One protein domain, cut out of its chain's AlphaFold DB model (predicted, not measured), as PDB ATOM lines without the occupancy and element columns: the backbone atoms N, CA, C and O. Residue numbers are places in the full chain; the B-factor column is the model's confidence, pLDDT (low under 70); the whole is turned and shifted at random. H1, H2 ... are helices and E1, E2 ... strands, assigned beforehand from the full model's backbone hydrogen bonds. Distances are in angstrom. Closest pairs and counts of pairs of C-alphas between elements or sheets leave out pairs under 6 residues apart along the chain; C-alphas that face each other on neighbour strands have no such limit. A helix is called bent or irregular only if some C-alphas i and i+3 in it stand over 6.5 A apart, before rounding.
ATOM      1  N   THR A   6      -2.657   7.478  52.019       55.09
ATOM      2  CA  THR A   6      -2.448   6.396  51.040       55.09
ATOM      3  C   THR A   6      -3.580   5.363  51.010       55.09
ATOM      4  O   THR A   6      -3.765   4.690  49.999       55.09
ATOM      5  N   SER A   7      -4.337   5.201  52.102       57.31
ATOM      6  CA  SER A   7      -5.420   4.209  52.184       57.31
ATOM      7  C   SER A   7      -6.690   4.653  51.453       57.31
ATOM      8  O   SER A   7      -7.342   3.817  50.826       57.31
ATOM      9  N   LEU A   8      -7.010   5.952  51.499       58.59
ATOM     10  CA  LEU A   8      -8.145   6.554  50.793       58.59
ATOM     11  C   LEU A   8      -7.923   6.527  49.274       58.59
ATOM     12  O   LEU A   8      -8.826   6.131  48.538       58.59
ATOM     13  N   ASP A   9      -6.701   6.818  48.823       81.19
ATOM     14  CA  ASP A   9      -6.324   6.726  47.409       81.19
ATOM     15  C   ASP A   9      -6.359   5.274  46.909       81.19
ATOM     16  O   ASP A   9      -6.893   4.986  45.838       81.19
ATOM     17  N   ALA A  10      -5.854   4.323  47.705       86.88
ATOM     18  CA  ALA A  10      -5.887   2.906  47.349       86.88
ATOM     19  C   ALA A  10      -7.320   2.368  47.224       86.88
ATOM     20  O   ALA A  10      -7.616   1.649  46.270       86.88
ATOM     21  N   GLN A  11      -8.214   2.722  48.155       91.56
ATOM     22  CA  GLN A  11      -9.605   2.274  48.097       91.56
ATOM     23  C   GLN A  11     -10.334   2.855  46.883       91.56
ATOM     24  O   GLN A  11     -11.007   2.112  46.176       91.56
ATOM     25  N   ALA A  12     -10.127   4.140  46.580       91.94
ATOM     26  CA  ALA A  12     -10.704   4.766  45.393       91.94
ATOM     27  C   ALA A  12     -10.260   4.065  44.095       91.94
ATOM     28  O   ALA A  12     -11.072   3.836  43.199       91.94
ATOM     29  N   ILE A  13      -8.988   3.661  44.006       92.88
ATOM     30  CA  ILE A  13      -8.457   2.909  42.859       92.88
ATOM     31  C   ILE A  13      -9.117   1.531  42.740       92.88
ATOM     32  O   ILE A  13      -9.430   1.094  41.632       92.88
ATOM     33  N   ILE A  14      -9.324   0.844  43.864       94.62
ATOM     34  CA  ILE A  14      -9.979  -0.469  43.900       94.62
ATOM     35  C   ILE A  14     -11.449  -0.353  43.494       94.62
ATOM     36  O   ILE A  14     -11.931  -1.158  42.697       94.62
ATOM     37  N   ASP A  15     -12.163   0.643  44.012       94.75
ATOM     38  CA  ASP A  15     -13.573   0.868  43.699       94.75
ATOM     39  C   ASP A  15     -13.756   1.218  42.217       94.75
ATOM     40  O   ASP A  15     -14.672   0.715  41.561       94.75
ATOM     41  N   GLU A  16     -12.828   1.994  41.654       93.81
ATOM     42  CA  GLU A  16     -12.798   2.284  40.225       93.81
ATOM     43  C   GLU A  16     -12.505   1.032  39.386       93.81
ATOM     44  O   GLU A  16     -13.194   0.780  38.396       93.81
ATOM     45  N   ALA A  17     -11.543   0.197  39.796       94.88
ATOM     46  CA  ALA A  17     -11.270  -1.075  39.129       94.88
ATOM     47  C   ALA A  17     -12.508  -1.988  39.127       94.88
ATOM     48  O   ALA A  17     -12.896  -2.488  38.070       94.88
ATOM     49  N   LYS A  18     -13.182  -2.136  40.277       95.81
ATOM     50  CA  LYS A  18     -14.444  -2.884  40.407       95.81
ATOM     51  C   LYS A  18     -15.516  -2.340  39.470       95.81
ATOM     52  O   LYS A  18     -16.146  -3.113  38.749       95.81
ATOM     53  N   ARG A  19     -15.701  -1.017  39.437       95.88
ATOM     54  CA  ARG A  19     -16.688  -0.350  38.580       95.88
ATOM     55  C   ARG A  19     -16.419  -0.609  37.097       95.88
ATOM     56  O   ARG A  19     -17.343  -0.959  36.365       95.88
ATOM     57  N   ILE A  20     -15.171  -0.452  36.651       95.38
ATOM     58  CA  ILE A  20     -14.783  -0.653  35.248       95.38
ATOM     59  C   ILE A  20     -14.908  -2.125  34.851       95.38
ATOM     60  O   ILE A  20     -15.450  -2.420  33.784       95.38
ATOM     61  N   VAL A  21     -14.435  -3.049  35.693       93.94
ATOM     62  CA  VAL A  21     -14.499  -4.491  35.414       93.94
ATOM     63  C   VAL A  21     -15.946  -4.976  35.368       93.94
ATOM     64  O   VAL A  21     -16.301  -5.692  34.436       93.94
ATOM     65  N   ALA A  22     -16.802  -4.531  36.291       92.56
ATOM     66  CA  ALA A  22     -18.223  -4.882  36.293       92.56
ATOM     67  C   ALA A  22     -18.993  -4.322  35.082       92.56
ATOM     68  O   ALA A  22     -19.981  -4.916  34.657       92.56
ATOM     69  N   ALA A  23     -18.556  -3.191  34.519       92.62
ATOM     70  CA  ALA A  23     -19.166  -2.586  33.333       92.62
ATOM     71  C   ALA A  23     -18.656  -3.179  32.003       92.62
ATOM     72  O   ALA A  23     -19.186  -2.850  30.939       92.62
ATOM     73  N   ALA A  24     -17.607  -4.003  32.032       91.00
ATOM     74  CA  ALA A  24     -17.031  -4.605  30.839       91.00
ATOM     75  C   ALA A  24     -17.789  -5.871  30.407       91.00
ATOM     76  O   ALA A  24     -18.424  -6.552  31.205       91.00
ATOM     77  N   SER A  25     -17.680  -6.212  29.121       86.75
ATOM     78  CA  SER A  25     -18.228  -7.454  28.556       86.75
ATOM     79  C   SER A  25     -17.565  -8.719  29.103       86.75
ATOM     80  O   SER A  25     -18.146  -9.799  29.043       86.75
ATOM     81  N   ASP A  26     -16.327  -8.593  29.573       90.12
ATOM     82  CA  ASP A  26     -15.506  -9.678  30.087       90.12
ATOM     83  C   ASP A  26     -14.421  -9.126  31.035       90.12
ATOM     84  O   ASP A  26     -14.023  -7.957  30.912       90.12
ATOM     85  N   PRO A  27     -13.899  -9.962  31.952       90.50
ATOM     86  CA  PRO A  27     -12.879  -9.557  32.915       90.50
ATOM     87  C   PRO A  27     -11.609  -8.967  32.299       90.50
ATOM     88  O   PRO A  27     -11.058  -8.004  32.832       90.50
ATOM     89  N   PHE A  28     -11.128  -9.535  31.190       91.75
ATOM     90  CA  PHE A  28      -9.861  -9.128  30.589       91.75
ATOM     91  C   PHE A  28      -9.977  -7.728  29.983       91.75
ATOM     92  O   PHE A  28      -9.152  -6.861  30.276       91.75
ATOM     93  N   THR A  29     -11.053  -7.462  29.236       92.69
ATOM     94  CA  THR A  29     -11.386  -6.112  28.761       92.69
ATOM     95  C   THR A  29     -11.494  -5.128  29.917       92.69
ATOM     96  O   THR A  29     -10.969  -4.019  29.818       92.69
ATOM     97  N   GLY A  30     -12.144  -5.522  31.013       93.31
ATOM     98  CA  GLY A  30     -12.267  -4.699  32.214       93.31
ATOM     99  C   GLY A  30     -10.913  -4.275  32.779       93.31
ATOM    100  O   GLY A  30     -10.671  -3.086  32.976       93.31
ATOM    101  N   VAL A  31      -9.999  -5.232  32.965       94.75
ATOM    102  CA  VAL A  31      -8.652  -4.964  33.491       94.75
ATOM    103  C   VAL A  31      -7.845  -4.077  32.548       94.75
ATOM    104  O   VAL A  31      -7.256  -3.095  32.997       94.75
ATOM    105  N   ILE A  32      -7.836  -4.361  31.243       95.25
ATOM    106  CA  ILE A  32      -7.101  -3.526  30.282       95.25
ATOM    107  C   ILE A  32      -7.671  -2.105  30.242       95.25
ATOM    108  O   ILE A  32      -6.902  -1.145  30.248       95.25
ATOM    109  N   LYS A  33      -9.003  -1.945  30.248       94.56
ATOM    110  CA  LYS A  33      -9.644  -0.622  30.303       94.56
ATOM    111  C   LYS A  33      -9.283   0.121  31.581       94.56
ATOM    112  O   LYS A  33      -8.948   1.296  31.496       94.56
ATOM    113  N   PHE A  34      -9.285  -0.552  32.730       95.19
ATOM    114  CA  PHE A  34      -8.854   0.041  33.995       95.19
ATOM    115  C   PHE A  34      -7.413   0.558  33.905       95.19
ATOM    116  O   PHE A  34      -7.163   1.733  34.169       95.19
ATOM    117  N   LEU A  35      -6.476  -0.279  33.453       94.25
ATOM    118  CA  LEU A  35      -5.072   0.112  33.307       94.25
ATOM    119  C   LEU A  35      -4.885   1.256  32.297       94.25
ATOM    120  O   LEU A  35      -4.047   2.131  32.504       94.25
ATOM    121  N   HIS A  36      -5.673   1.271  31.222       93.44
ATOM    122  CA  HIS A  36      -5.603   2.296  30.183       93.44
ATOM    123  C   HIS A  36      -6.283   3.619  30.583       93.44
ATOM    124  O   HIS A  36      -5.884   4.673  30.103       93.44
ATOM    125  N   GLN A  37      -7.277   3.601  31.473       91.06
ATOM    126  CA  GLN A  37      -7.945   4.812  31.974       91.06
ATOM    127  C   GLN A  37      -7.175   5.500  33.107       91.06
ATOM    128  O   GLN A  37      -7.470   6.650  33.432       91.06
ATOM    129  N   ARG A  38      -6.167   4.834  33.685       89.69
ATOM    130  CA  ARG A  38      -5.322   5.438  34.717       89.69
ATOM    131  C   ARG A  38      -4.593   6.696  34.222       89.69
ATOM    132  O   ARG A  38      -4.287   6.788  33.027       89.69
ATOM    133  N   PRO A  39      -4.273   7.639  35.130       87.81
ATOM    134  CA  PRO A  39      -3.450   8.800  34.810       87.81
ATOM    135  C   PRO A  39      -2.112   8.400  34.185       87.81
ATOM    136  O   PRO A  39      -1.494   7.400  34.564       87.81
ATOM    137  N   GLU A  40      -1.665   9.178  33.204       89.69
ATOM    138  CA  GLU A  40      -0.378   8.939  32.558       89.69
ATOM    139  C   GLU A  40       0.782   9.195  33.522       89.69
ATOM    140  O   GLU A  40       0.747  10.121  34.327       89.69
ATOM    141  N   ASN A  41       1.835   8.386  33.407       85.81
ATOM    142  CA  ASN A  41       3.061   8.453  34.207       85.81
ATOM    143  C   ASN A  41       2.872   8.282  35.727       85.81
ATOM    144  O   ASN A  41       3.838   8.436  36.472       85.81
ATOM    145  N   GLU A  42       1.678   7.901  36.188       89.38
ATOM    146  CA  GLU A  42       1.419   7.560  37.586       89.38
ATOM    147  C   GLU A  42       1.536   6.037  37.783       89.38
ATOM    148  O   GLU A  42       0.700   5.281  37.268       89.38
ATOM    149  N   PRO A  43       2.584   5.548  38.471       90.62
ATOM    150  CA  PRO A  43       2.814   4.120  38.609       90.62
ATOM    151  C   PRO A  43       1.801   3.470  39.557       90.62
ATOM    152  O   PRO A  43       1.552   3.945  40.663       90.62
ATOM    153  N   LEU A  44       1.258   2.331  39.135       93.56
ATOM    154  CA  LEU A  44       0.522   1.416  39.993       93.56
ATOM    155  C   LEU A  44       1.510   0.394  40.559       93.56
ATOM    156  O   LEU A  44       1.933  -0.518  39.846       93.56
ATOM    157  N   GLU A  45       1.913   0.582  41.812       94.12
ATOM    158  CA  GLU A  45       2.885  -0.281  42.494       94.12
ATOM    159  C   GLU A  45       2.353  -1.709  42.677       94.12
ATOM    160  O   GLU A  45       1.163  -1.921  42.900       94.12
ATOM    161  N   GLY A  46       3.242  -2.700  42.622       91.19
ATOM    162  CA  GLY A  46       2.908  -4.126  42.581       91.19
ATOM    163  C   GLY A  46       2.032  -4.603  43.737       91.19
ATOM    164  O   GLY A  46       1.067  -5.329  43.517       91.19
ATOM    165  N   VAL A  47       2.297  -4.113  44.951       90.56
ATOM    166  CA  VAL A  47       1.482  -4.413  46.143       90.56
ATOM    167  C   VAL A  47       0.037  -3.932  45.960       90.56
ATOM    168  O   VAL A  47      -0.912  -4.601  46.365       90.56
ATOM    169  N   LEU A  48      -0.146  -2.776  45.316       93.00
ATOM    170  CA  LEU A  48      -1.469  -2.246  45.010       93.00
ATOM    171  C   LEU A  48      -2.104  -2.973  43.819       93.00
ATOM    172  O   LEU A  48      -3.304  -3.215  43.858       93.00
ATOM    173  N   VAL A  49      -1.333  -3.375  42.801       93.25
ATOM    174  CA  VAL A  49      -1.828  -4.232  41.704       93.25
ATOM    175  C   VAL A  49      -2.431  -5.515  42.267       93.25
ATOM    176  O   VAL A  49      -3.567  -5.847  41.941       93.25
ATOM    177  N   GLU A  50      -1.696  -6.214  43.131       92.06
ATOM    178  CA  GLU A  50      -2.151  -7.456  43.755       92.06
ATOM    179  C   GLU A  50      -3.445  -7.240  44.541       92.06
ATOM    180  O   GLU A  50      -4.436  -7.933  44.301       92.06
ATOM    181  N   ARG A  51      -3.478  -6.213  45.396       93.12
ATOM    182  CA  ARG A  51      -4.674  -5.858  46.164       93.12
ATOM    183  C   ARG A  51      -5.866  -5.523  45.264       93.12
ATOM    184  O   ARG A  51      -6.963  -6.010  45.514       93.12
ATOM    185  N   VAL A  52      -5.659  -4.740  44.203       94.00
ATOM    186  CA  VAL A  52      -6.702  -4.405  43.221       94.00
ATOM    187  C   VAL A  52      -7.255  -5.667  42.570       94.00
ATOM    188  O   VAL A  52      -8.473  -5.809  42.501       94.00
ATOM    189  N   MET A  53      -6.405  -6.596  42.127       94.62
ATOM    190  CA  MET A  53      -6.874  -7.831  41.492       94.62
ATOM    191  C   MET A  53      -7.655  -8.704  42.481       94.62
ATOM    192  O   MET A  53      -8.774  -9.115  42.182       94.62
ATOM    193  N   VAL A  54      -7.117  -8.941  43.679       94.50
ATOM    194  CA  VAL A  54      -7.780  -9.776  44.693       94.50
ATOM    195  C   VAL A  54      -9.113  -9.174  45.121       94.50
ATOM    196  O   VAL A  54     -10.109  -9.885  45.161       94.50
ATOM    197  N   GLU A  55      -9.171  -7.872  45.394       95.00
ATOM    198  CA  GLU A  55     -10.420  -7.237  45.811       95.00
ATOM    199  C   GLU A  55     -11.437  -7.116  44.671       95.00
ATOM    200  O   GLU A  55     -12.639  -7.161  44.927       95.00
ATOM    201  N   THR A  56     -10.988  -6.974  43.420       94.25
ATOM    202  CA  THR A  56     -11.888  -6.895  42.257       94.25
ATOM    203  C   THR A  56     -12.524  -8.245  41.937       94.25
ATOM    204  O   THR A  56     -13.704  -8.297  41.599       94.25
ATOM    205  N   PHE A  57     -11.766  -9.338  42.066       93.56
ATOM    206  CA  PHE A  57     -12.230 -10.691  41.742       93.56
ATOM    207  C   PHE A  57     -12.672 -11.508  42.968       93.56
ATOM    208  O   PHE A  57     -13.234 -12.588  42.821       93.56
ATOM    209  N   GLY A  58     -12.454 -10.996  44.180       93.19
ATOM    210  CA  GLY A  58     -12.849 -11.599  45.455       93.19
ATOM    211  C   GLY A  58     -11.794 -12.517  46.082       93.19
ATOM    212  O   GLY A  58     -11.701 -12.585  47.306       93.19
ATOM    213  N   SER A  59     -10.983 -13.213  45.283       93.69
ATOM    214  CA  SER A  59      -9.879 -14.048  45.772       93.69
ATOM    215  C   SER A  59      -8.833 -14.287  44.684       93.69
ATOM    216  O   SER A  59      -9.116 -14.120  43.499       93.69
ATOM    217  N   HIS A  60      -7.633 -14.746  45.063       90.62
ATOM    218  CA  HIS A  60      -6.615 -15.164  44.089       90.62
ATOM    219  C   HIS A  60      -7.105 -16.286  43.168       90.62
ATOM    220  O   HIS A  60      -6.760 -16.316  41.988       90.62
ATOM    221  N   GLU A  61      -7.910 -17.211  43.683       90.62
ATOM    222  CA  GLU A  61      -8.436 -18.332  42.903       90.62
ATOM    223  C   GLU A  61      -9.409 -17.854  41.823       90.62
ATOM    224  O   GLU A  61      -9.342 -18.344  40.697       90.62
ATOM    225  N   ALA A  62     -10.211 -16.833  42.130       91.06
ATOM    226  CA  ALA A  62     -11.210 -16.264  41.232       91.06
ATOM    227  C   ALA A  62     -10.635 -15.375  40.114       91.06
ATOM    228  O   ALA A  62     -11.351 -15.058  39.165       91.06
ATOM    229  N   ILE A  63      -9.360 -14.970  40.189       91.00
ATOM    230  CA  ILE A  63      -8.732 -14.180  39.119       91.00
ATOM    231  C   ILE A  63      -8.563 -15.071  37.866       91.00
ATOM    232  O   ILE A  63      -7.912 -16.123  37.957       91.00
ATOM    233  N   PRO A  64      -9.072 -14.653  36.689       89.31
ATOM    234  CA  PRO A  64      -8.910 -15.400  35.440       89.31
ATOM    235  C   PRO A  64      -7.444 -15.662  35.078       89.31
ATOM    236  O   PRO A  64      -6.583 -14.801  35.279       89.31
ATOM    237  N   GLN A  65      -7.151 -16.833  34.500       86.75
ATOM    238  CA  GLN A  65      -5.772 -17.277  34.224       86.75
ATOM    239  C   GLN A  65      -4.993 -16.293  33.346       86.75
ATOM    240  O   GLN A  65      -3.835 -15.996  33.622       86.75
ATOM    241  N   ILE A  66      -5.636 -15.717  32.327       85.44
ATOM    242  CA  ILE A  66      -4.981 -14.718  31.478       85.44
ATOM    243  C   ILE A  66      -4.606 -13.446  32.256       85.44
ATOM    244  O   ILE A  66      -3.552 -12.862  32.011       85.44
ATOM    245  N   ILE A  67      -5.432 -13.021  33.217       90.19
ATOM    246  CA  ILE A  67      -5.124 -11.853  34.050       90.19
ATOM    247  C   ILE A  67      -3.946 -12.189  34.965       90.19
ATOM    248  O   ILE A  67      -3.010 -11.396  35.036       90.19
ATOM    249  N   LYS A  68      -3.927 -13.389  35.565       88.25
ATOM    250  CA  LYS A  68      -2.774 -13.883  36.339       88.25
ATOM    251  C   LYS A  68      -1.485 -13.854  35.513       88.25
ATOM    252  O   LYS A  68      -0.483 -13.327  35.988       88.25
ATOM    253  N   ALA A  69      -1.534 -14.312  34.259       84.56
ATOM    254  CA  ALA A  69      -0.386 -14.313  33.347       84.56
ATOM    255  C   ALA A  69       0.251 -12.930  33.160       84.56
ATOM    256  O   ALA A  69       1.473 -12.816  33.058       84.56
ATOM    257  N   ILE A  70      -0.550 -11.861  33.166       86.06
ATOM    258  CA  ILE A  70      -0.030 -10.496  33.041       86.06
ATOM    259  C   ILE A  70       0.234  -9.821  34.395       86.06
ATOM    260  O   ILE A  70       1.143  -8.995  34.477       86.06
ATOM    261  N   SER A  71      -0.471 -10.196  35.468       88.38
ATOM    262  CA  SER A  71      -0.374  -9.555  36.790       88.38
ATOM    263  C   SER A  71       0.583 -10.238  37.778       88.38
ATOM    264  O   SER A  71       0.861  -9.666  38.830       88.38
ATOM    265  N   ALA A  72       1.109 -11.429  37.477       86.94
ATOM    266  CA  ALA A  72       2.027 -12.155  38.361       86.94
ATOM    267  C   ALA A  72       3.381 -11.441  38.532       86.94
ATOM    268  O   ALA A  72       3.943 -10.938  37.562       86.94
ATOM    269  N   ALA A  73       3.934 -11.415  39.748       91.12
ATOM    270  CA  ALA A  73       5.261 -10.852  40.047       91.12
ATOM    271  C   ALA A  73       5.487  -9.405  39.547       91.12
ATOM    272  O   ALA A  73       6.606  -9.025  39.199       91.12
ATOM    273  N   VAL A  74       4.434  -8.587  39.484       94.38
ATOM    274  CA  VAL A  74       4.529  -7.190  39.042       94.38
ATOM    275  C   VAL A  74       5.212  -6.340  40.115       94.38
ATOM    276  O   VAL A  74       4.836  -6.370  41.280       94.38
ATOM    277  N   VAL A  75       6.207  -5.550  39.712       95.69
ATOM    278  CA  VAL A  75       6.797  -4.471  40.522       95.69
ATOM    279  C   VAL A  75       5.973  -3.207  40.378       95.69
ATOM    280  O   VAL A  75       5.673  -2.565  41.373       95.69
ATOM    281  N   LYS A  76       5.620  -2.844  39.142       95.12
ATOM    282  CA  LYS A  76       4.765  -1.693  38.851       95.12
ATOM    283  C   LYS A  76       4.198  -1.740  37.440       95.12
ATOM    284  O   LYS A  76       4.796  -2.339  36.540       95.12
ATOM    285  N   ILE A  77       3.093  -1.031  37.239       95.75
ATOM    286  CA  ILE A  77       2.499  -0.766  35.927       95.75
ATOM    287  C   ILE A  77       2.490   0.740  35.690       95.75
ATOM    288  O   ILE A  77       2.124   1.509  36.573       95.75
ATOM    289  N   THR A  78       2.891   1.182  34.504       95.12
ATOM    290  CA  THR A  78       2.849   2.593  34.107       95.12
ATOM    291  C   THR A  78       2.192   2.715  32.744       95.12
ATOM    292  O   THR A  78       2.379   1.858  31.880       95.12
ATOM    293  N   ARG A  79       1.432   3.790  32.545       94.81
ATOM    294  CA  ARG A  79       0.833   4.141  31.261       94.81
ATOM    295  C   ARG A  79       1.510   5.387  30.693       94.81
ATOM    296  O   ARG A  79       1.691   6.363  31.418       94.81
ATOM    297  N   THR A  80       1.801   5.375  29.398       94.94
ATOM    298  CA  THR A  80       2.237   6.557  28.641       94.94
ATOM    299  C   THR A  80       1.460   6.586  27.329       94.94
ATOM    300  O   THR A  80       1.546   5.632  26.557       94.94
ATOM    301  N   ALA A  81       0.675   7.640  27.080       93.88
ATOM    302  CA  ALA A  81      -0.279   7.688  25.971       93.88
ATOM    303  C   ALA A  81      -1.178   6.433  25.916       93.88
ATOM    304  O   ALA A  81      -1.982   6.198  26.822       93.88
ATOM    305  N   ASN A  82      -1.059   5.609  24.872       95.31
ATOM    306  CA  ASN A  82      -1.788   4.350  24.730       95.31
ATOM    307  C   ASN A  82      -0.972   3.100  25.062       95.31
ATOM    308  O   ASN A  82      -1.508   1.996  24.991       95.31
ATOM    309  N   THR A  83       0.282   3.264  25.465       96.81
ATOM    310  CA  THR A  83       1.162   2.161  25.830       96.81
ATOM    311  C   THR A  83       1.045   1.861  27.321       96.81
ATOM    312  O   THR A  83       1.154   2.754  28.168       96.81
ATOM    313  N   ILE A  84       0.861   0.585  27.652       96.88
ATOM    314  CA  ILE A  84       0.995   0.054  29.007       96.88
ATOM    315  C   ILE A  84       2.365  -0.606  29.118       96.88
ATOM    316  O   ILE A  84       2.741  -1.423  28.280       96.88
ATOM    317  N   LYS A  85       3.099  -0.269  30.178       97.06
ATOM    318  CA  LYS A  85       4.368  -0.887  30.551       97.06
ATOM    319  C   LYS A  85       4.218  -1.602  31.884       97.06
ATOM    320  O   LYS A  85       3.906  -0.971  32.892       97.06
ATOM    321  N   ILE A  86       4.508  -2.896  31.905       96.38
ATOM    322  CA  ILE A  86       4.532  -3.718  33.115       96.38
ATOM    323  C   ILE A  86       5.989  -4.053  33.414       96.38
ATOM    324  O   ILE A  86       6.695  -4.589  32.565       96.38
ATOM    325  N   THR A  87       6.456  -3.712  34.610       96.31
ATOM    326  CA  THR A  87       7.781  -4.110  35.102       96.31
ATOM    327  C   THR A  87       7.603  -5.211  36.131       96.31
ATOM    328  O   THR A  87       6.836  -5.038  37.077       96.31
ATOM    329  N   ASN A  88       8.301  -6.325  35.948       94.62
ATOM    330  CA  ASN A  88       8.189  -7.538  36.749       94.62
ATOM    331  C   ASN A  88       9.449  -7.756  37.588       94.62
ATOM    332  O   ASN A  88      10.525  -7.269  37.248       94.62
ATOM    333  N   GLN A  89       9.308  -8.492  38.689       92.81
ATOM    334  CA  GLN A  89      10.425  -8.848  39.565       92.81
ATOM    335  C   GLN A  89      11.373  -9.838  38.879       92.81
ATOM    336  O   GLN A  89      12.588  -9.738  39.025       92.81
ATOM    337  N   HIS A  90      10.806 -10.797  38.149       91.81
ATOM    338  CA  HIS A  90      11.504 -11.824  37.382       91.81
ATOM    339  C   HIS A  90      10.589 -12.328  36.254       91.81
ATOM    340  O   HIS A  90       9.375 -12.081  36.303       91.81
ATOM    341  N   PRO A  91      11.128 -13.039  35.245       91.88
ATOM    342  CA  PRO A  91      10.302 -13.622  34.205       91.88
ATOM    343  C   PRO A  91       9.369 -14.680  34.796       91.88
ATOM    344  O   PRO A  91       9.775 -15.473  35.646       91.88
ATOM    345  N   THR A  92       8.124 -14.705  34.339       92.19
ATOM    346  CA  THR A  92       7.103 -15.663  34.792       92.19
ATOM    347  C   THR A  92       6.589 -16.470  33.610       92.19
ATOM    348  O   THR A  92       6.673 -16.037  32.461       92.19
ATOM    349  N   LYS A  93       6.092 -17.675  33.880       90.25
ATOM    350  CA  LYS A  93       5.520 -18.558  32.866       90.25
ATOM    351  C   LYS A  93       4.242 -19.161  33.425       90.25
ATOM    352  O   LYS A  93       4.307 -19.966  34.344       90.25
ATOM    353  N   GLU A  94       3.113 -18.779  32.845       87.44
ATOM    354  CA  GLU A  94       1.787 -19.224  33.272       87.44
ATOM    355  C   GLU A  94       1.155 -20.115  32.208       87.44
ATOM    356  O   GLU A  94       1.297 -19.865  31.007       87.44
ATOM    357  N   GLN A  95       0.470 -21.172  32.639       84.62
ATOM    358  CA  GLN A  95      -0.287 -22.032  31.735       84.62
ATOM    359  C   GLN A  95      -1.638 -21.384  31.414       84.62
ATOM    360  O   GLN A  95      -2.321 -20.888  32.306       84.62
ATOM    361  N   LEU A  96      -2.028 -21.411  30.141       80.56
ATOM    362  CA  LEU A  96      -3.318 -20.934  29.660       80.56
ATOM    363  C   LEU A  96      -3.889 -21.952  28.668       80.56
ATOM    364  O   LEU A  96      -3.593 -21.928  27.471       80.56
ATOM    365  N   GLY A  97      -4.686 -22.885  29.190       77.94
ATOM    366  CA  GLY A  97      -5.137 -24.053  28.433       77.94
ATOM    367  C   GLY A  97      -3.956 -24.921  27.981       77.94
ATOM    368  O   GLY A  97      -3.165 -25.380  28.807       77.94
ATOM    369  N   ASP A  98      -3.831 -25.119  26.667       78.12
ATOM    370  CA  ASP A  98      -2.805 -25.977  26.050       78.12
ATOM    371  C   ASP A  98      -1.488 -25.248  25.735       78.12
ATOM    372  O   ASP A  98      -0.577 -25.834  25.148       78.12
ATOM    373  N   ILE A  99      -1.381 -23.958  26.063       80.94
ATOM    374  CA  ILE A  99      -0.160 -23.174  25.848       80.94
ATOM    375  C   ILE A  99       0.361 -22.597  27.155       80.94
ATOM    376  O   ILE A  99      -0.362 -22.510  28.145       80.94
ATOM    377  N   PHE A 100       1.609 -22.137  27.136       85.94
ATOM    378  CA  PHE A 100       2.115 -21.258  28.181       85.94
ATOM    379  C   PHE A 100       2.300 -19.846  27.639       85.94
ATOM    380  O   PHE A 100       2.699 -19.661  26.491       85.94
ATOM    381  N   ILE A 101       2.057 -18.856  28.489       88.81
ATOM    382  CA  ILE A 101       2.436 -17.469  28.255       88.81
ATOM    383  C   ILE A 101       3.647 -17.183  29.133       88.81
ATOM    384  O   ILE A 101       3.580 -17.290  30.358       88.81
ATOM    385  N   LYS A 102       4.767 -16.845  28.497       91.62
ATOM    386  CA  LYS A 102       5.969 -16.376  29.174       91.62
ATOM    387  C   LYS A 102       5.990 -14.856  29.145       91.62
ATOM    388  O   LYS A 102       5.758 -14.231  28.112       91.62
ATOM    389  N   LYS A 103       6.271 -14.282  30.304       92.69
ATOM    390  CA  LYS A 103       6.349 -12.853  30.536       92.69
ATOM    391  C   LYS A 103       7.761 -12.497  30.973       92.69
ATOM    392  O   LYS A 103       8.227 -13.000  31.990       92.69
ATOM    393  N   GLU A 104       8.419 -11.631  30.217       94.81
ATOM    394  CA  GLU A 104       9.769 -11.139  30.491       94.81
ATOM    395  C   GLU A 104       9.778 -10.068  31.597       94.81
ATOM    396  O   GLU A 104       8.736  -9.638  32.097       94.81
ATOM    397  N   ASN A 105      10.966  -9.602  31.995       95.44
ATOM    398  CA  ASN A 105      11.126  -8.593  33.056       95.44
ATOM    399  C   ASN A 105      10.394  -7.278  32.770       95.44
ATOM    400  O   ASN A 105       9.935  -6.601  33.690       95.44
ATOM    401  N   VAL A 106      10.299  -6.902  31.500       96.44
ATOM    402  CA  VAL A 106       9.566  -5.722  31.056       96.44
ATOM    403  C   VAL A 106       8.654  -6.150  29.928       96.44
ATOM    404  O   VAL A 106       9.110  -6.739  28.956       96.44
ATOM    405  N   VAL A 107       7.376  -5.822  30.067       96.50
ATOM    406  CA  VAL A 107       6.376  -5.975  29.017       96.50
ATOM    407  C   VAL A 107       5.910  -4.604  28.585       96.50
ATOM    408  O   VAL A 107       5.641  -3.753  29.438       96.50
ATOM    409  N   THR A 108       5.741  -4.409  27.283       96.94
ATOM    410  CA  THR A 108       5.017  -3.253  26.755       96.94
ATOM    411  C   THR A 108       3.987  -3.680  25.725       96.94
ATOM    412  O   THR A 108       4.183  -4.672  25.031       96.94
ATOM    413  N   PHE A 109       2.870  -2.962  25.656       96.94
ATOM    414  CA  PHE A 109       1.899  -3.105  24.576       96.94
ATOM    415  C   PHE A 109       1.061  -1.837  24.420       96.94
ATOM    416  O   PHE A 109       0.737  -1.158  25.396       96.94
ATOM    417  N   ASP A 110       0.677  -1.552  23.183       97.44
ATOM    418  CA  ASP A 110      -0.270  -0.505  22.827       97.44
ATOM    419  C   ASP A 110      -1.697  -1.033  22.951       97.44
ATOM    420  O   ASP A 110      -2.032  -2.086  22.404       97.44
ATOM    421  N   VAL A 111      -2.551  -0.268  23.622       96.75
ATOM    422  CA  VAL A 111      -3.993  -0.501  23.674       96.75
ATOM    423  C   VAL A 111      -4.658   0.265  22.533       96.75
ATOM    424  O   VAL A 111      -4.375   1.445  22.310       96.75
ATOM    425  N   ALA A 112      -5.538  -0.409  21.799       96.06
ATOM    426  CA  ALA A 112      -6.314   0.169  20.711       96.06
ATOM    427  C   ALA A 112      -7.719  -0.443  20.648       96.06
ATOM    428  O   ALA A 112      -7.987  -1.498  21.224       96.06
ATOM    429  N   GLU A 113      -8.605   0.209  19.899       93.69
ATOM    430  CA  GLU A 113      -9.899  -0.345  19.515       93.69
ATOM    431  C   GLU A 113      -9.966  -0.456  17.988       93.69
ATOM    432  O   GLU A 113      -9.726   0.510  17.264       93.69
ATOM    433  N   GLU A 114     -10.276  -1.648  17.482       92.62
ATOM    434  CA  GLU A 114     -10.383  -1.924  16.050       92.62
ATOM    435  C   GLU A 114     -11.702  -2.601  15.755       92.62
ATOM    436  O   GLU A 114     -11.980  -3.667  16.290       92.62
ATOM    437  N   LYS A 115     -12.506  -2.019  14.861       89.75
ATOM    438  CA  LYS A 115     -13.806  -2.595  14.474       89.75
ATOM    439  C   LYS A 115     -14.686  -2.926  15.699       89.75
ATOM    440  O   LYS A 115     -15.392  -3.928  15.691       89.75
ATOM    441  N   GLY A 116     -14.608  -2.099  16.746       87.62
ATOM    442  CA  GLY A 116     -15.370  -2.261  17.986       87.62
ATOM    443  C   GLY A 116     -14.838  -3.325  18.952       87.62
ATOM    444  O   GLY A 116     -15.529  -3.648  19.915       87.62
ATOM    445  N   VAL A 117     -13.647  -3.894  18.717       90.31
ATOM    446  CA  VAL A 117     -13.003  -4.830  19.655       90.31
ATOM    447  C   VAL A 117     -11.733  -4.238  20.250       90.31
ATOM    448  O   VAL A 117     -10.972  -3.552  19.567       90.31
ATOM    449  N   LEU A 118     -11.496  -4.532  21.529       94.31
ATOM    450  CA  LEU A 118     -10.255  -4.187  22.210       94.31
ATOM    451  C   LEU A 118      -9.104  -5.007  21.617       94.31
ATOM    452  O   LEU A 118      -9.210  -6.224  21.439       94.31
ATOM    453  N   VAL A 119      -7.995  -4.335  21.333       95.38
ATOM    454  CA  VAL A 119      -6.807  -4.936  20.738       95.38
ATOM    455  C   VAL A 119      -5.554  -4.480  21.476       95.38
ATOM    456  O   VAL A 119      -5.380  -3.291  21.738       95.38
ATOM    457  N   LEU A 120      -4.652  -5.425  21.747       95.81
ATOM    458  CA  LEU A 120      -3.279  -5.159  22.171       95.81
ATOM    459  C   LEU A 120      -2.326  -5.359  20.984       95.81
ATOM    460  O   LEU A 120      -2.419  -6.371  20.283       95.81
ATOM    461  N   LYS A 121      -1.430  -4.399  20.752       95.75
ATOM    462  CA  LYS A 121      -0.465  -4.361  19.635       95.75
ATOM    463  C   LYS A 121       0.921  -3.945  20.104       95.75
ATOM    464  O   LYS A 121       1.068  -3.486  21.230       95.75
ATOM    465  N   LYS A 122       1.917  -4.062  19.212       94.81
ATOM    466  CA  LYS A 122       3.328  -3.733  19.499       94.81
ATOM    467  C   LYS A 122       3.767  -4.364  20.819       94.81
ATOM    468  O   LYS A 122       4.282  -3.691  21.707       94.81
ATOM    469  N   ILE A 123       3.426  -5.638  20.961       95.19
ATOM    470  CA  ILE A 123       3.639  -6.369  22.193       95.19
ATOM    471  C   ILE A 123       5.124  -6.723  22.254       95.19
ATOM    472  O   ILE A 123       5.654  -7.349  21.342       95.19
ATOM    473  N   ASP A 124       5.780  -6.318  23.332       95.06
ATOM    474  CA  ASP A 124       7.157  -6.676  23.645       95.06
ATOM    475  C   ASP A 124       7.205  -7.320  25.032       95.06
ATOM    476  O   ASP A 124       6.457  -6.929  25.931       95.06
ATOM    477  N   GLY A 125       8.057  -8.329  25.201       92.81
ATOM    478  CA  GLY A 125       8.216  -9.067  26.457       92.81
ATOM    479  C   GLY A 125       7.098 -10.058  26.817       92.81
ATOM    480  O   GLY A 125       7.133 -10.623  27.910       92.81
ATOM    481  N   LEU A 126       6.119 -10.302  25.937       92.38
ATOM    482  CA  LEU A 126       5.175 -11.423  26.062       92.38
ATOM    483  C   LEU A 126       5.391 -12.423  24.929       92.38
ATOM    484  O   LEU A 126       5.377 -12.061  23.752       92.38
ATOM    485  N   LEU A 127       5.547 -13.689  25.304       91.50
ATOM    486  CA  LEU A 127       5.853 -14.790  24.402       91.50
ATOM    487  C   LEU A 127       4.838 -15.918  24.616       91.50
ATOM    488  O   LEU A 127       4.522 -16.280  25.751       91.50
ATOM    489  N   GLY A 128       4.346 -16.507  23.532       88.88
ATOM    490  CA  GLY A 128       3.694 -17.813  23.580       88.88
ATOM    491  C   GLY A 128       4.756 -18.907  23.637       88.88
ATOM    492  O   GLY A 128       5.780 -18.804  22.968       88.88
ATOM    493  N   VAL A 129       4.533 -19.958  24.422       85.69
ATOM    494  CA  VAL A 129       5.398 -21.142  24.429       85.69
ATOM    495  C   VAL A 129       4.586 -22.363  24.042       85.69
ATOM    496  O   VAL A 129       3.674 -22.773  24.766       85.69
ATOM    497  N   GLU A 130       4.947 -22.959  22.911       79.31
ATOM    498  CA  GLU A 130       4.291 -24.137  22.347       79.31
ATOM    499  C   GLU A 130       5.356 -25.166  21.954       79.31
ATOM    500  O   GLU A 130       6.342 -24.839  21.301       79.31
ATOM    501  N   HIS A 131       5.213 -26.406  22.436       81.12
ATOM    502  CA  HIS A 131       6.199 -27.483  22.243       81.12
ATOM    503  C   HIS A 131       7.655 -27.108  22.599       81.12
ATOM    504  O   HIS A 131       8.602 -27.656  22.043       81.12
ATOM    505  N   GLY A 132       7.842 -26.177  23.543       78.06
ATOM    506  CA  GLY A 132       9.161 -25.696  23.970       78.06
ATOM    507  C   GLY A 132       9.749 -24.573  23.109       78.06
ATOM    508  O   GLY A 132      10.817 -24.072  23.447       78.06
ATOM    509  N   LEU A 133       9.059 -24.145  22.048       85.38
ATOM    510  CA  LEU A 133       9.438 -22.990  21.239       85.38
ATOM    511  C   LEU A 133       8.793 -21.725  21.799       85.38
ATOM    512  O   LEU A 133       7.582 -21.692  22.014       85.38
ATOM    513  N   GLU A 134       9.604 -20.693  22.024       89.75
ATOM    514  CA  GLU A 134       9.133 -19.364  22.409       89.75
ATOM    515  C   GLU A 134       8.877 -18.530  21.149       89.75
ATOM    516  O   GLU A 134       9.771 -18.353  20.321       89.75
ATOM    517  N   VAL A 135       7.652 -18.030  21.003       90.62
ATOM    518  CA  VAL A 135       7.222 -17.212  19.866       90.62
ATOM    519  C   VAL A 135       6.702 -15.860  20.361       90.62
ATOM    520  O   VAL A 135       5.833 -15.832  21.237       90.62
ATOM    521  N   PRO A 136       7.205 -14.728  19.838       91.62
ATOM    522  CA  PRO A 136       6.693 -13.413  20.206       91.62
ATOM    523  C   PRO A 136       5.214 -13.260  19.867       91.62
ATOM    524  O   PRO A 136       4.734 -13.804  18.872       91.62
ATOM    525  N   LEU A 137       4.474 -12.517  20.689       91.62
ATOM    526  CA  LEU A 137       3.092 -12.166  20.372       91.62
ATOM    527  C   LEU A 137       3.067 -10.907  19.494       91.62
ATOM    528  O   LEU A 137       3.661  -9.897  19.840       91.62
ATOM    529  N   ASP A 138       2.350 -10.949  18.374       91.56
ATOM    530  CA  ASP A 138       2.168  -9.801  17.469       91.56
ATOM    531  C   ASP A 138       0.953  -8.954  17.882       91.56
ATOM    532  O   ASP A 138       0.995  -7.719  17.921       91.56
ATOM    533  N   LYS A 139      -0.158  -9.635  18.191       93.88
ATOM    534  CA  LYS A 139      -1.467  -9.016  18.433       93.88
ATOM    535  C   LYS A 139      -2.317  -9.879  19.359       93.88
ATOM    536  O   LYS A 139      -2.356 -11.095  19.200       93.88
ATOM    537  N   ILE A 140      -3.075  -9.253  20.255       92.56
ATOM    538  CA  ILE A 140      -4.144  -9.914  21.019       92.56
ATOM    539  C   ILE A 140      -5.452  -9.184  20.727       92.56
ATOM    540  O   ILE A 140      -5.565  -7.995  21.005       92.56
ATOM    541  N   GLU A 141      -6.442  -9.875  20.169       93.69
ATOM    542  CA  GLU A 141      -7.801  -9.351  19.992       93.69
ATOM    543  C   GLU A 141      -8.730  -9.944  21.047       93.69
ATOM    544  O   GLU A 141      -8.827 -11.167  21.179       93.69
ATOM    545  N   VAL A 142      -9.456  -9.092  21.763       91.69
ATOM    546  CA  VAL A 142     -10.424  -9.534  22.768       91.69
ATOM    547  C   VAL A 142     -11.785  -9.690  22.101       91.69
ATOM    548  O   VAL A 142     -12.446  -8.707  21.770       91.69
ATOM    549  N   LYS A 143     -12.194 -10.940  21.858       89.69
ATOM    550  CA  LYS A 143     -13.486 -11.305  21.256       89.69
ATOM    551  C   LYS A 143     -14.216 -12.273  22.186       89.69
ATOM    552  O   LYS A 143     -14.175 -13.486  21.949       89.69
ATOM    553  N   PRO A 144     -14.853 -11.764  23.255       84.31
ATOM    554  CA  PRO A 144     -15.449 -12.601  24.290       84.31
ATOM    555  C   PRO A 144     -16.341 -13.709  23.711       84.31
ATOM    556  O   PRO A 144     -17.095 -13.450  22.770       84.31
ATOM    557  N   PRO A 145     -16.246 -14.950  24.229       85.19
ATOM    558  CA  PRO A 145     -15.492 -15.374  25.420       85.19
ATOM    559  C   PRO A 145     -14.012 -15.732  25.153       85.19
ATOM    560  O   PRO A 145     -13.377 -16.390  25.980       85.19
ATOM    561  N   LYS A 146     -13.461 -15.350  23.993       88.50
ATOM    562  CA  LYS A 146     -12.136 -15.768  23.529       88.50
ATOM    563  C   LYS A 146     -11.168 -14.598  23.342       88.50
ATOM    564  O   LYS A 146     -11.553 -13.476  23.028       88.50
ATOM    565  N   LEU A 147      -9.882 -14.894  23.454       87.50
ATOM    566  CA  LEU A 147      -8.792 -14.061  22.962       87.50
ATOM    567  C   LEU A 147      -8.277 -14.669  21.673       87.50
ATOM    568  O   LEU A 147      -7.977 -15.860  21.631       87.50
ATOM    569  N   ILE A 148      -8.154 -13.862  20.628       90.94
ATOM    570  CA  ILE A 148      -7.440 -14.261  19.421       90.94
ATOM    571  C   ILE A 148      -6.026 -13.719  19.539       90.94
ATOM    572  O   ILE A 148      -5.789 -12.522  19.392       90.94
ATOM    573  N   VAL A 149      -5.092 -14.614  19.832       89.69
ATOM    574  CA  VAL A 149      -3.672 -14.306  19.947       89.69
ATOM    575  C   VAL A 149      -3.005 -14.611  18.618       89.69
ATOM    576  O   VAL A 149      -3.091 -15.724  18.109       89.69
ATOM    577  N   THR A 150      -2.355 -13.611  18.046       90.19
ATOM    578  CA  THR A 150      -1.521 -13.735  16.853       90.19
ATOM    579  C   THR A 150      -0.071 -13.766  17.303       90.19
ATOM    580  O   THR A 150       0.345 -12.888  18.060       90.19
ATOM    581  N   VAL A 151       0.690 -14.757  16.851       88.88
ATOM    582  CA  VAL A 151       2.134 -14.844  17.114       88.88
ATOM    583  C   VAL A 151       2.920 -14.329  15.910       88.88
ATOM    584  O   VAL A 151       2.439 -14.392  14.776       88.88
ATOM    585  N   ASP A 152       4.123 -13.823  16.152       86.19
ATOM    586  CA  ASP A 152       5.044 -13.374  15.114       86.19
ATOM    587  C   ASP A 152       6.056 -14.479  14.780       86.19
ATOM    588  O   ASP A 152       6.952 -14.780  15.568       86.19
ATOM    589  N   MET A 153       5.915 -15.089  13.599       84.00
ATOM    590  CA  MET A 153       6.922 -15.988  13.017       84.00
ATOM    591  C   MET A 153       7.474 -15.408  11.702       84.00
ATOM    592  O   MET A 153       7.770 -16.140  10.753       84.00
ATOM    593  N   GLY A 154       7.575 -14.077  11.611       84.25
ATOM    594  CA  GLY A 154       8.030 -13.361  10.422       84.25
ATOM    595  C   GLY A 154       6.933 -13.249   9.362       84.25
ATOM    596  O   GLY A 154       5.932 -12.557   9.547       84.25
ATOM    597  N   PHE A 155       7.111 -13.914   8.214       83.88
ATOM    598  CA  PHE A 155       6.138 -13.852   7.110       83.88
ATOM    599  C   PHE A 155       4.820 -14.575   7.415       83.88
ATOM    600  O   PHE A 155       3.809 -14.312   6.762       83.88
ATOM    601  N   ILE A 156       4.823 -15.485   8.391       84.19
ATOM    602  CA  ILE A 156       3.646 -16.239   8.815       84.19
ATOM    603  C   ILE A 156       3.243 -15.736  10.201       84.19
ATOM    604  O   ILE A 156       4.052 -15.718  11.124       84.19
ATOM    605  N   LYS A 157       1.973 -15.354  10.340       87.19
ATOM    606  CA  LYS A 157       1.391 -14.846  11.587       87.19
ATOM    607  C   LYS A 157       0.175 -15.684  11.981       87.19
ATOM    608  O   LYS A 157      -0.960 -15.277  11.718       87.19
ATOM    609  N   PRO A 158       0.377 -16.909  12.499       86.38
ATOM    610  CA  PRO A 158      -0.732 -17.782  12.833       86.38
ATOM    611  C   PRO A 158      -1.497 -17.233  14.038       86.38
ATOM    612  O   PRO A 158      -0.956 -16.506  14.877       86.38
ATOM    613  N   GLN A 159      -2.776 -17.592  14.110       89.00
ATOM    614  CA  GLN A 159      -3.683 -17.152  15.162       89.00
ATOM    615  C   GLN A 159      -4.161 -18.339  15.988       89.00
ATOM    616  O   GLN A 159      -4.514 -19.384  15.439       89.00
ATOM    617  N   LYS A 160      -4.239 -18.150  17.303       85.06
ATOM    618  CA  LYS A 160      -4.787 -19.123  18.244       85.06
ATOM    619  C   LYS A 160      -5.897 -18.481  19.061       85.06
ATOM    620  O   LYS A 160      -5.792 -17.339  19.495       85.06
ATOM    621  N   SER A 161      -6.980 -19.225  19.245       85.31
ATOM    622  CA  SER A 161      -8.085 -18.819  20.109       85.31
ATOM    623  C   SER A 161      -7.879 -19.386  21.508       85.31
ATOM    624  O   SER A 161      -7.768 -20.600  21.655       85.31
ATOM    625  N   LEU A 162      -7.862 -18.523  22.518       82.06
ATOM    626  CA  LEU A 162      -7.712 -18.879  23.929       82.06
ATOM    627  C   LEU A 162      -8.980 -18.501  24.686       82.06
ATOM    628  O   LEU A 162      -9.600 -17.490  24.368       82.06
ATOM    629  N   ASN A 163      -9.378 -19.290  25.679       80.25
ATOM    630  CA  ASN A 163     -10.519 -18.938  26.522       80.25
ATOM    631  C   ASN A 163     -10.100 -17.885  27.559       80.25
ATOM    632  O   ASN A 163      -9.000 -17.953  28.102       80.25
ATOM    633  N   ILE A 164     -10.972 -16.901  27.806       70.25
ATOM    634  CA  ILE A 164     -10.745 -15.843  28.810       70.25
ATOM    635  C   ILE A 164     -11.002 -16.358  30.239       70.25
ATOM    636  O   ILE A 164     -10.478 -15.783  31.192       70.25
TER     637      ILE A 164
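This is residues 6 to 164 of the 165 residues of an uncharacterized protein of Candidatus Melainabacteria bacterium (UniProt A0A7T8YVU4). One twisted antiparallel sheet of eight strands, bent sharply in E4, E5 and E6, curls round the short helix H4 without closing. H2 and H3 pack on the same face as H4, and the long helix H1 packs on H2 and H3, away from the sheet. The printed part has 159 residues, with four named helices, H1 to H4, followed by eight named strands, E1 to E8; the class is mixed, helices and strands. The sheet is branched at E4, and E3 to E8 make a meander, each strand the antiparallel neighbour of the one before. The whole is compact, with a radius of gyration of the C-alphas of 14.9 A and spans of 50 by 35 by 31 A.

Find C-alpha 6 at (-2.448, 6.396, 51.040); from there H1 runs 26.0 A to residue 23. H2 takes residues 27 to 37, H3 46 to 57 and H4 65 to 71. Then come E1, residues 74 to 80, E2, 83 to 88, and E3, 92 to 96. Look next for the long strands: E4, residues 99 to 114, 25.5 A; E5, 117 to 130, 26.1 A; E6, 133 to 143, 25.7 A. E7 holds residues 146 to 151, and E8, 159 to 163, ends at C-alpha 163 at (-10.519, -18.938, 26.522).

Start at E4, which bends by 116 degrees at residue 105. E3, beside residues 99 to 103, and E2, beside 105 to 110, lie on one side of it, and E5 on the other side. Look for N 94 and O 101, 2.9 A, between E3 and E4; N 86 and O 107, 2.8 A, between E2 and E4; and N 102 and O 127, 2.8 A, between E4 and E5. The edge strands E3 and E8 have their closest C-alphas, Leu 96 and Leu 162, 7.5 A apart. H4 is on the sheet, its closest C-alphas to E3 being Ala 69 and Glu 94, 5.4 A. H2 is on the same face, at a height over the sheet of 7.2 A. H3, on that face too, comes closest to E1 at the C-alphas of Gly 46 and Val 75, 4.4 A. H1, not on the sheet, touches H2 with residues 16 to 23 alone, at a steep tilt of 51 degrees, the closest C-alphas being Val 21 and Gly 30, 3.9 A. H1 touches H3 at Lys 18 and Thr 56, closest C-alphas, 5.1 A. In H1, H2, H3 and H4 every O i to N i+4 pair is within hydrogen-bond range.

The two C-alphas farthest apart are Leu 8 and Phe 155, 50.3 A. The printed part has no cut, and no link is long. The mean pLDDT of the printed part is 90.2; residues 6 to 8 are under 70.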